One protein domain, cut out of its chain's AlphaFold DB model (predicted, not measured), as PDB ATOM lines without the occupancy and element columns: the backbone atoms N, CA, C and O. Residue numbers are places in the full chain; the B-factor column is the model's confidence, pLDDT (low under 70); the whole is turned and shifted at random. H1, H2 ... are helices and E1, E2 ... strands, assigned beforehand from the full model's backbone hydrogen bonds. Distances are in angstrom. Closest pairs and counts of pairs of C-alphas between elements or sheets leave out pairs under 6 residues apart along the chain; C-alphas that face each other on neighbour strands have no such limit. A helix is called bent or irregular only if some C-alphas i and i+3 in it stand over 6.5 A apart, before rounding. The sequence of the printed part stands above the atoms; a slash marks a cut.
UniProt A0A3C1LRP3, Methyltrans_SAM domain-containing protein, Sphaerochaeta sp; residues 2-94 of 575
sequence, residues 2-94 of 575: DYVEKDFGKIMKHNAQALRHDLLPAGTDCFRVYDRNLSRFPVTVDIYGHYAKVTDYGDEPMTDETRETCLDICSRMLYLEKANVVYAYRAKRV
ATOM      1  N   ASP A   2     -51.017 -35.915   0.742       80.31
ATOM      2  CA  ASP A   2     -52.276 -36.103   0.034       80.31
ATOM      3  C   ASP A   2     -52.704 -37.586   0.121       80.31
ATOM      4  O   ASP A   2     -51.858 -38.486   0.186       80.31
ATOM      5  N   TYR A   3     -54.008 -37.872   0.147       86.62
ATOM      6  CA  TYR A   3     -54.514 -39.249   0.158       86.62
ATOM      7  C   TYR A   3     -53.990 -40.050  -1.045       86.62
ATOM      8  O   TYR A   3     -53.655 -41.225  -0.891       86.62
ATOM      9  N   VAL A   4     -53.829 -39.404  -2.206       89.06
ATOM     10  CA  VAL A   4     -53.341 -40.055  -3.432       89.06
ATOM     11  C   VAL A   4     -51.867 -40.464  -3.325       89.06
ATOM     12  O   VAL A   4     -51.509 -41.576  -3.705       89.06
ATOM     13  N   GLU A   5     -51.010 -39.612  -2.759       92.06
ATOM     14  CA  GLU A   5     -49.591 -39.915  -2.496       92.06
ATOM     15  C   GLU A   5     -49.437 -41.074  -1.509       92.06
ATOM     16  O   GLU A   5     -48.602 -41.967  -1.679       92.06
ATOM     17  N   LYS A   6     -50.281 -41.084  -0.472       92.56
ATOM     18  CA  LYS A   6     -50.295 -42.153   0.523       92.56
ATOM     19  C   LYS A   6     -50.680 -43.492  -0.107       92.56
ATOM     20  O   LYS A   6     -50.086 -44.514   0.235       92.56
ATOM     21  N   ASP A   7     -51.661 -43.504  -1.001       94.00
ATOM     22  CA  ASP A   7     -52.092 -44.731  -1.671       94.00
ATOM     23  C   ASP A   7     -51.087 -45.194  -2.731       94.00
ATOM     24  O   ASP A   7     -50.802 -46.392  -2.790       94.00
ATOM     25  N   PHE A   8     -50.452 -44.268  -3.461       94.75
ATOM     26  CA  PHE A   8     -49.314 -44.564  -4.340       94.75
ATOM     27  C   PHE A   8     -48.213 -45.323  -3.586       94.75
ATOM     28  O   PHE A   8     -47.824 -46.425  -3.983       94.75
ATOM     29  N   GLY A   9     -47.789 -44.793  -2.432       95.62
ATOM     30  CA  GLY A   9     -46.769 -45.430  -1.604       95.62
ATOM     31  C   GLY A   9     -47.190 -46.787  -1.028       95.62
ATOM     32  O   GLY A   9     -46.402 -47.732  -1.039       95.62
ATOM     33  N   LYS A  10     -48.439 -46.927  -0.558       95.75
ATOM     34  CA  LYS A  10     -48.945 -48.204  -0.018       95.75
ATOM     35  C   LYS A  10     -48.989 -49.312  -1.065       95.75
ATOM     36  O   LYS A  10     -48.556 -50.419  -0.759       95.75
ATOM     37  N   ILE A  11     -49.538 -49.031  -2.253       94.25
ATOM     38  CA  ILE A  11     -49.664 -50.018  -3.338       94.25
ATOM     39  C   ILE A  11     -48.275 -50.537  -3.696       94.25
ATOM     40  O   ILE A  11     -48.029 -51.740  -3.668       94.25
ATOM     41  N   MET A  12     -47.356 -49.608  -3.957       94.12
ATOM     42  CA  MET A  12     -45.984 -49.918  -4.332       94.12
ATOM     43  C   MET A  12     -45.268 -50.739  -3.253       94.12
ATOM     44  O   MET A  12     -44.709 -51.788  -3.559       94.12
ATOM     45  N   LYS A  13     -45.332 -50.311  -1.984       96.31
ATOM     46  CA  LYS A  13     -44.707 -51.025  -0.864       96.31
ATOM     47  C   LYS A  13     -45.256 -52.440  -0.708       96.31
ATOM     48  O   LYS A  13     -44.480 -53.378  -0.556       96.31
ATOM     49  N   HIS A  14     -46.579 -52.591  -0.733       95.94
ATOM     50  CA  HIS A  14     -47.227 -53.891  -0.575       95.94
ATOM     51  C   HIS A  14     -46.810 -54.854  -1.691       95.94
ATOM     52  O   HIS A  14     -46.397 -55.979  -1.413       95.94
ATOM     53  N   ASN A  15     -46.850 -54.394  -2.944       95.56
ATOM     54  CA  ASN A  15     -46.448 -55.199  -4.094       95.56
ATOM     55  C   ASN A  15     -44.963 -55.564  -4.035       95.56
ATOM     56  O   ASN A  15     -44.618 -56.724  -4.226       95.56
ATOM     57  N   ALA A  16     -44.090 -54.604  -3.715       95.94
ATOM     58  CA  ALA A  16     -42.658 -54.853  -3.584       95.94
ATOM     59  C   ALA A  16     -42.350 -55.883  -2.490       95.94
ATOM     60  O   ALA A  16     -41.518 -56.759  -2.696       95.94
ATOM     61  N   GLN A  17     -43.022 -55.807  -1.338       96.12
ATOM     62  CA  GLN A  17     -42.838 -56.771  -0.250       96.12
ATOM     63  C   GLN A  17     -43.289 -58.180  -0.645       96.12
ATOM     64  O   GLN A  17     -42.552 -59.132  -0.398       96.12
ATOM     65  N   ALA A  18     -44.458 -58.308  -1.280       95.88
ATOM     66  CA  ALA A  18     -44.963 -59.594  -1.753       95.88
ATOM     67  C   ALA A  18     -44.040 -60.208  -2.819       95.88
ATOM     68  O   ALA A  18     -43.594 -61.340  -2.678       95.88
ATOM     69  N   LEU A  19     -43.666 -59.428  -3.837       95.62
ATOM     70  CA  LEU A  19     -42.803 -59.903  -4.918       95.62
ATOM     71  C   LEU A  19     -41.399 -60.255  -4.424       95.62
ATOM     72  O   LEU A  19     -40.867 -61.278  -4.827       95.62
ATOM     73  N   ARG A  20     -40.808 -59.482  -3.502       95.56
ATOM     74  CA  ARG A  20     -39.513 -59.841  -2.893       95.56
ATOM     75  C   ARG A  20     -39.578 -61.162  -2.141       95.56
ATOM     76  O   ARG A  20     -38.654 -61.958  -2.247       95.56
ATOM     77  N   HIS A  21     -40.650 -61.383  -1.382       95.56
ATOM     78  CA  HIS A  21     -40.845 -62.627  -0.649       95.56
ATOM     79  C   HIS A  21     -40.906 -63.837  -1.594       95.56
ATOM     80  O   HIS A  21     -40.293 -64.861  -1.302       95.56
ATOM     81  N   ASP A  22     -41.593 -63.700  -2.728       93.75
ATOM     82  CA  ASP A  22     -41.826 -64.813  -3.652       93.75
ATOM     83  C   ASP A  22     -40.663 -65.028  -4.640       93.75
ATOM     84  O   ASP A  22     -40.330 -66.166  -4.965       93.75
ATOM     85  N   LEU A  23     -40.028 -63.949  -5.110       95.31
ATOM     86  CA  LEU A  23     -39.078 -63.971  -6.227       95.31
ATOM     87  C   LEU A  23     -37.603 -64.005  -5.799       95.31
ATOM     88  O   LEU A  23     -36.803 -64.664  -6.463       95.31
ATOM     89  N   LEU A  24     -37.221 -63.368  -4.681       94.06
ATOM     90  CA  LEU A  24     -35.820 -63.386  -4.232       94.06
ATOM     91  C   LEU A  24     -35.310 -64.805  -3.929       94.06
ATOM     92  O   LEU A  24     -34.186 -65.111  -4.329       94.06
ATOM     93  N   PRO A  25     -36.088 -65.708  -3.290       95.38
ATOM     94  CA  PRO A  25     -35.642 -67.086  -3.080       95.38
ATOM     95  C   PRO A  25     -35.416 -67.866  -4.382       95.38
ATOM     96  O   PRO A  25     -34.608 -68.790  -4.397       95.38
ATOM     97  N   ALA A  26     -36.108 -67.492  -5.465       91.44
ATOM     98  CA  ALA A  26     -35.924 -68.057  -6.801       91.44
ATOM     99  C   ALA A  26     -34.744 -67.421  -7.568       91.44
ATOM    100  O   ALA A  26     -34.467 -67.808  -8.700       91.44
ATOM    101  N   GLY A  27     -34.033 -66.465  -6.958       95.94
ATOM    102  CA  GLY A  27     -32.919 -65.760  -7.587       95.94
ATOM    103  C   GLY A  27     -33.361 -64.662  -8.554       95.94
ATOM    104  O   GLY A  27     -32.657 -64.413  -9.529       95.94
ATOM    105  N   THR A  28     -34.514 -64.030  -8.308       97.50
ATOM    106  CA  THR A  28     -35.033 -62.927  -9.128       97.50
ATOM    107  C   THR A  28     -35.061 -61.620  -8.337       97.50
ATOM    108  O   THR A  28     -35.778 -61.505  -7.339       97.50
ATOM    109  N   ASP A  29     -34.316 -60.614  -8.799       97.00
ATOM    110  CA  ASP A  29     -34.205 -59.281  -8.186       97.00
ATOM    111  C   ASP A  29     -34.724 -58.137  -9.083       97.00
ATOM    112  O   ASP A  29     -34.615 -56.960  -8.721       97.00
ATOM    113  N   CYS A  30     -35.345 -58.471 -10.219       97.38
ATOM    114  CA  CYS A  30     -35.978 -57.514 -11.118       97.38
ATOM    115  C   CYS A  30     -37.460 -57.827 -11.375       97.38
ATOM    116  O   CYS A  30     -37.821 -58.946 -11.736       97.38
ATOM    117  N   PHE A  31     -38.345 -56.844 -11.171       96.38
ATOM    118  CA  PHE A  31     -39.800 -57.004 -11.322       96.38
ATOM    119  C   PHE A  31     -40.543 -55.661 -11.264       96.38
ATOM    120  O   PHE A  31     -40.057 -54.676 -10.706       96.38
ATOM    121  N   ARG A  32     -41.769 -55.631 -11.799       96.06
ATOM    122  CA  ARG A  32     -42.658 -54.463 -11.732       96.06
ATOM    123  C   ARG A  32     -43.402 -54.416 -10.403       96.06
ATOM    124  O   ARG A  32     -44.046 -55.384 -10.017       96.06
ATOM    125  N   VAL A  33     -43.380 -53.273  -9.722       96.00
ATOM    126  CA  VAL A  33     -44.078 -53.084  -8.431       96.00
ATOM    127  C   VAL A  33     -45.277 -52.145  -8.525       96.00
ATOM    128  O   VAL A  33     -46.164 -52.176  -7.670       96.00
ATOM    129  N   TYR A  34     -45.334 -51.326  -9.572       94.94
ATOM    130  CA  TYR A  34     -46.438 -50.409  -9.826       94.94
ATOM    131  C   TYR A  34     -46.656 -50.265 -11.335       94.94
ATOM    132  O   TYR A  34     -45.702 -50.084 -12.090       94.94
ATOM    133  N   ASP A  35     -47.910 -50.336 -11.776       92.06
ATOM    134  CA  ASP A  35     -48.294 -50.329 -13.189       92.06
ATOM    135  C   ASP A  35     -49.462 -49.369 -13.414       92.06
ATOM    136  O   ASP A  35     -50.614 -49.786 -13.568       92.06
ATOM    137  N   ARG A  36     -49.170 -48.061 -13.402       88.56
ATOM    138  CA  ARG A  36     -50.122 -46.984 -13.720       88.56
ATOM    139  C   ARG A  36     -51.464 -47.199 -13.008       88.56
ATOM    140  O   ARG A  36     -52.518 -47.261 -13.646       88.56
ATOM    141  N   ASN A  37     -51.414 -47.457 -11.699       84.88
ATOM    142  CA  ASN A  37     -52.595 -47.814 -10.907       84.88
ATOM    143  C   ASN A  37     -53.478 -46.599 -10.588       84.88
ATOM    144  O   ASN A  37     -54.669 -46.768 -10.339       84.88
ATOM    145  N   LEU A  38     -52.905 -45.394 -10.588       87.56
ATOM    146  CA  LEU A  38     -53.566 -44.138 -10.236       87.56
ATOM    147  C   LEU A  38     -53.386 -43.120 -11.363       87.56
ATOM    148  O   LEU A  38     -52.291 -42.981 -11.898       87.56
ATOM    149  N   SER A  39     -54.437 -42.361 -11.680       85.88
ATOM    150  CA  SER A  39     -54.412 -41.354 -12.753       85.88
ATOM    151  C   SER A  39     -53.405 -40.226 -12.510       85.88
ATOM    152  O   SER A  39     -52.773 -39.780 -13.455       85.88
ATOM    153  N   ARG A  40     -53.222 -39.793 -11.252       86.88
ATOM    154  CA  ARG A  40     -52.237 -38.757 -10.876       86.88
ATOM    155  C   ARG A  40     -50.787 -39.227 -11.002       86.88
ATOM    156  O   ARG A  40     -49.900 -38.409 -11.201       86.88
ATOM    157  N   PHE A  41     -50.555 -40.531 -10.890       90.00
ATOM    158  CA  PHE A  41     -49.243 -41.141 -11.076       90.00
ATOM    159  C   PHE A  41     -49.333 -42.166 -12.212       90.00
ATOM    160  O   PHE A  41     -49.338 -43.376 -11.938       90.00
ATOM    161  N   PRO A  42     -49.417 -41.710 -13.481       91.69
ATOM    162  CA  PRO A  42     -49.478 -42.567 -14.662       91.69
ATOM    163  C   PRO A  42     -48.096 -43.154 -14.996       91.69
ATOM    164  O   PRO A  42     -47.690 -43.217 -16.152       91.69
ATOM    165  N   VAL A  43     -47.374 -43.617 -13.976       94.38
ATOM    166  CA  VAL A  43     -46.023 -44.173 -14.086       94.38
ATOM    167  C   VAL A  43     -46.044 -45.693 -13.999       94.38
ATOM    168  O   VAL A  43     -46.953 -46.282 -13.411       94.38
ATOM    169  N   THR A  44     -45.014 -46.342 -14.523       95.06
ATOM    170  CA  THR A  44     -44.610 -47.675 -14.061       95.06
ATOM    171  C   THR A  44     -43.411 -47.538 -13.136       95.06
ATOM    172  O   THR A  44     -42.600 -46.629 -13.309       95.06
ATOM    173  N   VAL A  45     -43.299 -48.430 -12.154       96.75
ATOM    174  CA  VAL A  45     -42.118 -48.525 -11.289       96.75
ATOM    175  C   VAL A  45     -41.601 -49.951 -11.353       96.75
ATOM    176  O   VAL A  45     -42.295 -50.885 -10.941       96.75
ATOM    177  N   ASP A  46     -40.392 -50.091 -11.886       97.06
ATOM    178  CA  ASP A  46     -39.703 -51.358 -12.104       97.06
ATOM    179  C   ASP A  46     -38.447 -51.414 -11.232       97.06
ATOM    180  O   ASP A  46     -37.670 -50.462 -11.211       97.06
ATOM    181  N   ILE A  47     -38.251 -52.510 -10.503       97.62
ATOM    182  CA  ILE A  47     -37.046 -52.764  -9.705       97.62
ATOM    183  C   ILE A  47     -36.026 -53.507 -10.568       97.62
ATOM    184  O   ILE A  47     -36.395 -54.418 -11.306       97.62
ATOM    185  N   TYR A  48     -34.760 -53.111 -10.446       97.38
ATOM    186  CA  TYR A  48     -33.594 -53.724 -11.080       97.38
ATOM    187  C   TYR A  48     -32.467 -53.810 -10.042       97.38
ATOM    188  O   TYR A  48     -31.665 -52.882  -9.911       97.38
ATOM    189  N   GLY A  49     -32.441 -54.886  -9.249       95.44
ATOM    190  CA  GLY A  49     -31.485 -55.040  -8.151       95.44
ATOM    191  C   GLY A  49     -31.598 -53.899  -7.131       95.44
ATOM    192  O   GLY A  49     -32.624 -53.734  -6.466       95.44
ATOM    193  N   HIS A  50     -30.546 -53.083  -7.020       95.19
ATOM    194  CA  HIS A  50     -30.487 -51.929  -6.113       95.19
ATOM    195  C   HIS A  50     -31.058 -50.628  -6.694       95.19
ATOM    196  O   HIS A  50     -30.988 -49.588  -6.038       95.19
ATOM    197  N   TYR A  51     -31.634 -50.680  -7.896       97.69
ATOM    198  CA  TYR A  51     -32.215 -49.535  -8.585       97.69
ATOM    199  C   TYR A  51     -33.723 -49.683  -8.767       97.69
ATOM    200  O   TYR A  51     -34.269 -50.789  -8.817       97.69
ATOM    201  N   ALA A  52     -34.399 -48.550  -8.929       97.44
ATOM    202  CA  ALA A  52     -35.759 -48.498  -9.443       97.44
ATOM    203  C   ALA A  52     -35.823 -47.558 -10.645       97.44
ATOM    204  O   ALA A  52     -35.276 -46.459 -10.601       97.44
ATOM    205  N   LYS A  53     -36.524 -47.966 -11.703       96.75
ATOM    206  CA  LYS A  53     -36.835 -47.119 -12.856       96.75
ATOM    207  C   LYS A  53     -38.303 -46.718 -12.809       96.75
ATOM    208  O   LYS A  53     -39.194 -47.564 -12.887       96.75
ATOM    209  N   VAL A  54     -38.543 -45.418 -12.700       96.56
ATOM    210  CA  VAL A  54     -39.857 -44.784 -12.792       96.56
ATOM    211  C   VAL A  54     -40.038 -44.293 -14.222       96.56
ATOM    212  O   VAL A  54     -39.348 -43.369 -14.649       96.56
ATOM    213  N   THR A  55     -40.947 -44.916 -14.972       94.88
ATOM    214  CA  THR A  55     -41.259 -44.501 -16.348       94.88
ATOM    215  C   THR A  55     -42.599 -43.786 -16.379       94.88
ATOM    216  O   THR A  55     -43.617 -44.391 -16.055       94.88
ATOM    217  N   ASP A  56     -42.604 -42.516 -16.768       93.94
ATOM    218  CA  ASP A  56     -43.797 -41.679 -16.867       93.94
ATOM    219  C   ASP A  56     -44.460 -41.793 -18.245       93.94
ATOM    220  O   ASP A  56     -43.814 -41.608 -19.277       93.94
ATOM    221  N   TYR A  57     -45.755 -42.123 -18.236       90.00
ATOM    222  CA  TYR A  57     -46.625 -42.247 -19.408       90.00
ATOM    223  C   TYR A  57     -47.733 -41.182 -19.421       90.00
ATOM    224  O   TYR A  57     -48.752 -41.371 -20.096       90.00
ATOM    225  N   GLY A  58     -47.580 -40.108 -18.643       89.25
ATOM    226  CA  GLY A  58     -48.438 -38.934 -18.725       89.25
ATOM    227  C   GLY A  58     -48.500 -38.365 -20.145       89.25
ATOM    228  O   GLY A  58     -47.602 -38.577 -20.960       89.25
ATOM    229  N   ASP A  59     -49.588 -37.656 -20.451       86.94
ATOM    230  CA  ASP A  59     -49.700 -36.904 -21.710       86.94
ATOM    231  C   ASP A  59     -48.648 -35.789 -21.794       86.94
ATOM    232  O   ASP A  59     -48.139 -35.484 -22.871       86.94
ATOM    233  N   GLU A  60     -48.307 -35.234 -20.633       88.25
ATOM    234  CA  GLU A  60     -47.229 -34.282 -20.406       88.25
ATOM    235  C   GLU A  60     -46.329 -34.812 -19.281       88.25
ATOM    236  O   GLU A  60     -46.818 -35.539 -18.404       88.25
ATOM    237  N   PRO A  61     -45.029 -34.463 -19.280       87.81
ATOM    238  CA  PRO A  61     -44.142 -34.841 -18.189       87.81
ATOM    239  C   PRO A  61     -44.624 -34.233 -16.870       87.81
ATOM    240  O   PRO A  61     -45.085 -33.091 -16.825       87.81
ATOM    241  N   MET A  62     -44.472 -34.980 -15.775       89.44
ATOM    242  CA  MET A  62     -44.749 -34.458 -14.434       89.44
ATOM    243  C   MET A  62     -44.004 -33.147 -14.149       89.44
ATOM    244  O   MET A  62     -42.833 -32.992 -14.501       89.44
ATOM    245  N   THR A  63     -44.660 -32.239 -13.418       92.38
ATOM    246  CA  THR A  63     -43.996 -31.053 -12.859       92.38
ATOM    247  C   THR A  63     -42.836 -31.466 -11.956       92.38
ATOM    248  O   THR A  63     -42.887 -32.530 -11.333       92.38
ATOM    249  N   ASP A  64     -41.812 -30.617 -11.826       92.38
ATOM    250  CA  ASP A  64     -40.640 -30.926 -10.996       92.38
ATOM    251  C   ASP A  64     -41.023 -31.282  -9.549       92.38
ATOM    252  O   ASP A  64     -40.484 -32.236  -8.995       92.38
ATOM    253  N   GLU A  65     -42.009 -30.594  -8.964       92.44
ATOM    254  CA  GLU A  65     -42.530 -30.878  -7.617       92.44
ATOM    255  C   GLU A  65     -43.209 -32.257  -7.522       92.44
ATOM    256  O   GLU A  65     -42.968 -33.022  -6.582       92.44
ATOM    257  N   THR A  66     -44.036 -32.611  -8.513       91.69
ATOM    258  CA  THR A  66     -44.721 -33.914  -8.547       91.69
ATOM    259  C   THR A  66     -43.725 -35.042  -8.788       91.69
ATOM    260  O   THR A  66     -43.812 -36.087  -8.140       91.69
ATOM    261  N   ARG A  67     -42.754 -34.824  -9.683       94.38
ATOM    262  CA  ARG A  67     -41.660 -35.759  -9.950       94.38
ATOM    263  C   ARG A  67     -40.844 -35.991  -8.685       94.38
ATOM    264  O   ARG A  67     -40.636 -37.135  -8.303       94.38
ATOM    265  N   GLU A  68     -40.432 -34.926  -8.011       94.56
ATOM    266  CA  GLU A  68     -39.652 -34.998  -6.776       94.56
ATOM    267  C   GLU A  68     -40.398 -35.764  -5.674       94.56
ATOM    268  O   GLU A  68     -39.837 -36.658  -5.037       94.56
ATOM    269  N   THR A  69     -41.695 -35.491  -5.517       94.25
ATOM    270  CA  THR A  69     -42.571 -36.222  -4.592       94.25
ATOM    271  C   THR A  69     -42.682 -37.701  -4.971       94.25
ATOM    272  O   THR A  69     -42.593 -38.576  -4.109       94.25
ATOM    273  N   CYS A  70     -42.845 -38.007  -6.261       95.12
ATOM    274  CA  CYS A  70     -42.904 -39.375  -6.774       95.12
ATOM    275  C   CYS A  70     -41.617 -40.150  -6.447       95.12
ATOM    276  O   CYS A  70     -41.688 -41.253  -5.897       95.12
ATOM    277  N   LEU A  71     -40.449 -39.562  -6.727       96.50
ATOM    278  CA  LEU A  71     -39.143 -40.184  -6.492       96.50
ATOM    279  C   LEU A  71     -38.845 -40.367  -5.002       96.50
ATOM    280  O   LEU A  71     -38.352 -41.423  -4.604       96.50
ATOM    281  N   ASP A  72     -39.193 -39.388  -4.166       96.44
ATOM    282  CA  ASP A  72     -39.067 -39.489  -2.710       96.44
ATOM    283  C   ASP A  72     -39.942 -40.616  -2.133       96.44
ATOM    284  O   ASP A  72     -39.466 -41.437  -1.342       96.44
ATOM    285  N   ILE A  73     -41.198 -40.727  -2.584       96.69
ATOM    286  CA  ILE A  73     -42.080 -41.832  -2.187       96.69
ATOM    287  C   ILE A  73     -41.497 -43.173  -2.647       96.69
ATOM    288  O   ILE A  73     -41.457 -44.107  -1.844       96.69
ATOM    289  N   CYS A  74     -41.016 -43.272  -3.892       97.25
ATOM    290  CA  CYS A  74     -40.383 -44.490  -4.407       97.25
ATOM    291  C   CYS A  74     -39.189 -44.908  -3.540       97.25
ATOM    292  O   CYS A  74     -39.145 -46.041  -3.066       97.25
ATOM    293  N   SER A  75     -38.266 -43.983  -3.267       97.62
ATOM    294  CA  SER A  75     -37.085 -44.220  -2.430       97.62
ATOM    295  C   SER A  75     -37.469 -44.762  -1.047       97.62
ATOM    296  O   SER A  75     -37.029 -45.847  -0.653       97.62
ATOM    297  N   ARG A  76     -38.373 -44.077  -0.332       96.94
ATOM    298  CA  ARG A  76     -38.778 -44.464   1.032       96.94
ATOM    299  C   ARG A  76     -39.553 -45.778   1.079       96.94
ATOM    300  O   ARG A  76     -39.378 -46.560   2.012       96.94
ATOM    301  N   MET A  77     -40.457 -46.004   0.127       97.12
ATOM    302  CA  MET A  77     -41.348 -47.171   0.139       97.12
ATOM    303  C   MET A  77     -40.674 -48.439  -0.380       97.12
ATOM    304  O   MET A  77     -41.048 -49.534   0.043       97.12
ATOM    305  N   LEU A  78     -39.677 -48.298  -1.259       96.75
ATOM    306  CA  LEU A  78     -38.893 -49.411  -1.790       96.75
ATOM    307  C   LEU A  78     -37.622 -49.695  -0.992       96.75
ATOM    308  O   LEU A  78     -37.013 -50.742  -1.225       96.75
ATOM    309  N   TYR A  79     -37.280 -48.839  -0.025       95.50
ATOM    310  CA  TYR A  79     -36.047 -48.916   0.762       95.50
ATOM    311  C   TYR A  79     -34.799 -48.793  -0.122       95.50
ATOM    312  O   TYR A  79     -33.870 -49.586  -0.013       95.50
ATOM    313  N   LEU A  80     -34.818 -47.817  -1.032       96.31
ATOM    314  CA  LEU A  80     -33.727 -47.520  -1.956       96.31
ATOM    315  C   LEU A  80     -33.183 -46.124  -1.683       96.31
ATOM    316  O   LEU A  80     -33.943 -45.212  -1.349       96.31
ATOM    317  N   GLU A  81     -31.884 -45.935  -1.882       95.44
ATOM    318  CA  GLU A  81     -31.312 -44.595  -1.923       95.44
ATOM    319  C   GLU A  81     -31.952 -43.789  -3.048       95.44
ATOM    320  O   GLU A  81     -32.212 -44.302  -4.137       95.44
ATOM    321  N   LYS A  82     -32.198 -42.504  -2.795       93.81
ATOM    322  CA  LYS A  82     -32.855 -41.643  -3.777       93.81
ATOM    323  C   LYS A  82     -32.063 -41.532  -5.084       93.81
ATOM    324  O   LYS A  82     -32.672 -41.482  -6.147       93.81
ATOM    325  N   ALA A  83     -30.731 -41.566  -5.010       93.75
ATOM    326  CA  ALA A  83     -29.847 -41.579  -6.176       93.75
ATOM    327  C   ALA A  83     -30.036 -42.820  -7.072       93.75
ATOM    328  O   ALA A  83     -29.759 -42.758  -8.266       93.75
ATOM    329  N   ASN A  84     -30.572 -43.916  -6.527       96.44
ATOM    330  CA  ASN A  84     -30.833 -45.149  -7.269       96.44
ATOM    331  C   ASN A  84     -32.253 -45.209  -7.860       96.44
ATOM    332  O   ASN A  84     -32.645 -46.228  -8.433       96.44
ATOM    333  N   VAL A  85     -33.044 -44.139  -7.725       96.81
ATOM    334  CA  VAL A  85     -34.370 -44.028  -8.340       96.81
ATOM    335  C   VAL A  85     -34.257 -43.200  -9.619       96.81
ATOM    336  O   VAL A  85     -34.208 -41.972  -9.592       96.81
ATOM    337  N   VAL A  86     -34.226 -43.890 -10.755       95.12
ATOM    338  CA  VAL A  86     -34.065 -43.307 -12.088       95.12
ATOM    339  C   VAL A  86     -35.426 -42.916 -12.650       95.12
ATOM    340  O   VAL A  86     -36.337 -43.738 -12.715       95.12
ATOM    341  N   TYR A  87     -35.559 -41.674 -13.104       94.31
ATOM    342  CA  TYR A  87     -36.757 -41.183 -13.780       94.31
ATOM    343  C   TYR A  87     -36.564 -41.153 -15.296       94.31
ATOM    344  O   TYR A  87     -35.541 -40.679 -15.783       94.31
ATOM    345  N   ALA A  88     -37.575 -41.590 -16.044       92.44
ATOM    346  CA  ALA A  88     -37.642 -41.431 -17.490       92.44
ATOM    347  C   ALA A  88     -39.056 -41.022 -17.913       92.44
ATOM    348  O   ALA A  88     -40.031 -41.653 -17.514       92.44
ATOM    349  N   TYR A  89     -39.173 -40.003 -18.763       90.38
ATOM    350  CA  TYR A  89     -40.440 -39.638 -19.394       90.38
ATOM    351  C   TYR A  89     -40.550 -40.281 -20.776       90.38
ATOM    352  O   TYR A  89     -39.610 -40.218 -21.571       90.38
ATOM    353  N   ARG A  90     -41.695 -40.900 -21.078       84.81
ATOM    354  CA  ARG A  90     -41.959 -41.547 -22.365       84.81
ATOM    355  C   ARG A  90     -43.064 -40.802 -23.104       84.81
ATOM    356  O   ARG A  90     -44.238 -41.147 -22.996       84.81
ATOM    357  N   ALA A  91     -42.661 -39.824 -23.913       76.88
ATOM    358  CA  ALA A  91     -43.576 -39.095 -24.784       76.88
ATOM    359  C   ALA A  91     -44.352 -40.050 -25.713       76.88
ATOM    360  O   ALA A  91     -43.795 -41.010 -26.269       76.88
ATOM    361  N   LYS A  92     -45.649 -39.778 -25.916       68.44
ATOM    362  CA  LYS A  92     -46.432 -40.439 -26.968       68.44
ATOM    363  C   LYS A  92     -45.813 -40.080 -28.315       68.44
ATOM    364  O   LYS A  92     -45.681 -38.907 -28.643       68.44
ATOM    365  N   ARG A  93     -45.425 -41.091 -29.095       59.16
ATOM    366  CA  ARG A  93     -44.823 -40.875 -30.414       59.16
ATOM    367  C   ARG A  93     -45.829 -40.169 -31.326       59.16
ATOM    368  O   ARG A  93     -46.825 -40.776 -31.713       59.16
ATOM    369  N   VAL A  94     -45.538 -38.924 -31.690       49.88
ATOM    370  CA  VAL A  94     -46.004 -38.336 -32.949       49.88
ATOM    371  C   VAL A  94     -45.078 -38.905 -34.029       49.88
ATOM    372  O   VAL A  94     -43.876 -39.048 -33.804       49.88
TER     373      VAL A  94
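This is residues 2 to 94 of the 575 residues of the protein "Methyltrans_SAM domain-containing protein" of Sphaerochaeta sp (UniProt A0A3C1LRP3). A twisted sheet of four strands has two helices packed on one face, and its other face is bare. The long helix H1 covers the edge strand E1, and the shorter H2 lies over E3 and E4, so that the two helices form one layer and the sheet the other. The printed part has 93 residues, with two named helices and four named strands in the order H1, E1, E2, E3, H2, E4. The sheet runs E1, E2, E3, E4 and is mixed, and the class is mixed, helices and strands. The whole is compact, with a radius of gyration of the C-alphas of 12.9 A and spans of 41 by 32 by 23 A.

H1, residues 3 to 26, is on the sheet with residues 8 to 24, at a height of 8.5 A. It lies over E1, residues 30 to 35, and runs along the strands, at 26 degrees to E1 on the local plane; the closest C-alphas are those of Ala 16 and Val 33, 5.4 A apart. E1, E2, residues 43 to 48, and E3, residues 51 to 56, form a meander, each strand the antiparallel neighbour of the one before. The hairpin E1 and E2 has N 33 and O 45 at 2.9 A, and the hairpin E2 and E3 has N 46 and O 53 at 3.0 A, both within hydrogen-bond range. E3, H2, residues 64 to 78, and E4, residues 85 to 89, form a strand-helix-strand unit, two parallel neighbour strands with a helix between, whose crossover is right-handed. Between E3 and E4, N 54 and O 86 are within hydrogen-bond range at 2.8 A. H2 is on the same face as H1, at a height of 9.3 A, over E3 and only just over E4, with 3 of its C-alphas falling on E4. It runs slantwise to the strands, at 37 degrees to E3 on the local plane. H1 touches H2 with residues 5 to 16 alone, closest at the C-alphas of Lys 13 and Met 77, 5.2 A apart, at a steep tilt of 39 degrees, the same way. The edge strands E1 and E4 are apart. Every O i to N i+4 pair is within hydrogen-bond range in H2, and 18 of 20 in H1.

H1 begins at C-alpha 3, (-54.514, -39.249, 0.158), and is 35.0 A long. It has a kink of 33 degrees near residue 20 and is irregular, but only just: C-alphas 22 and 25 are 6.6 A apart. E2 and E3 are 16.0 A and 16.3 A long, and H2 is 20.7 A. E4 ends at C-alpha 89, (-40.440, -39.638, -19.394).

The two C-alphas farthest apart are those of Pro 25 and Val 94, 42.7 A. The printed part has no cut and no long link; the links from H1 to E1 and from E2 to E3 are tight. The mean pLDDT of the printed part is 92.5, and residues 92 to 94 are under 70.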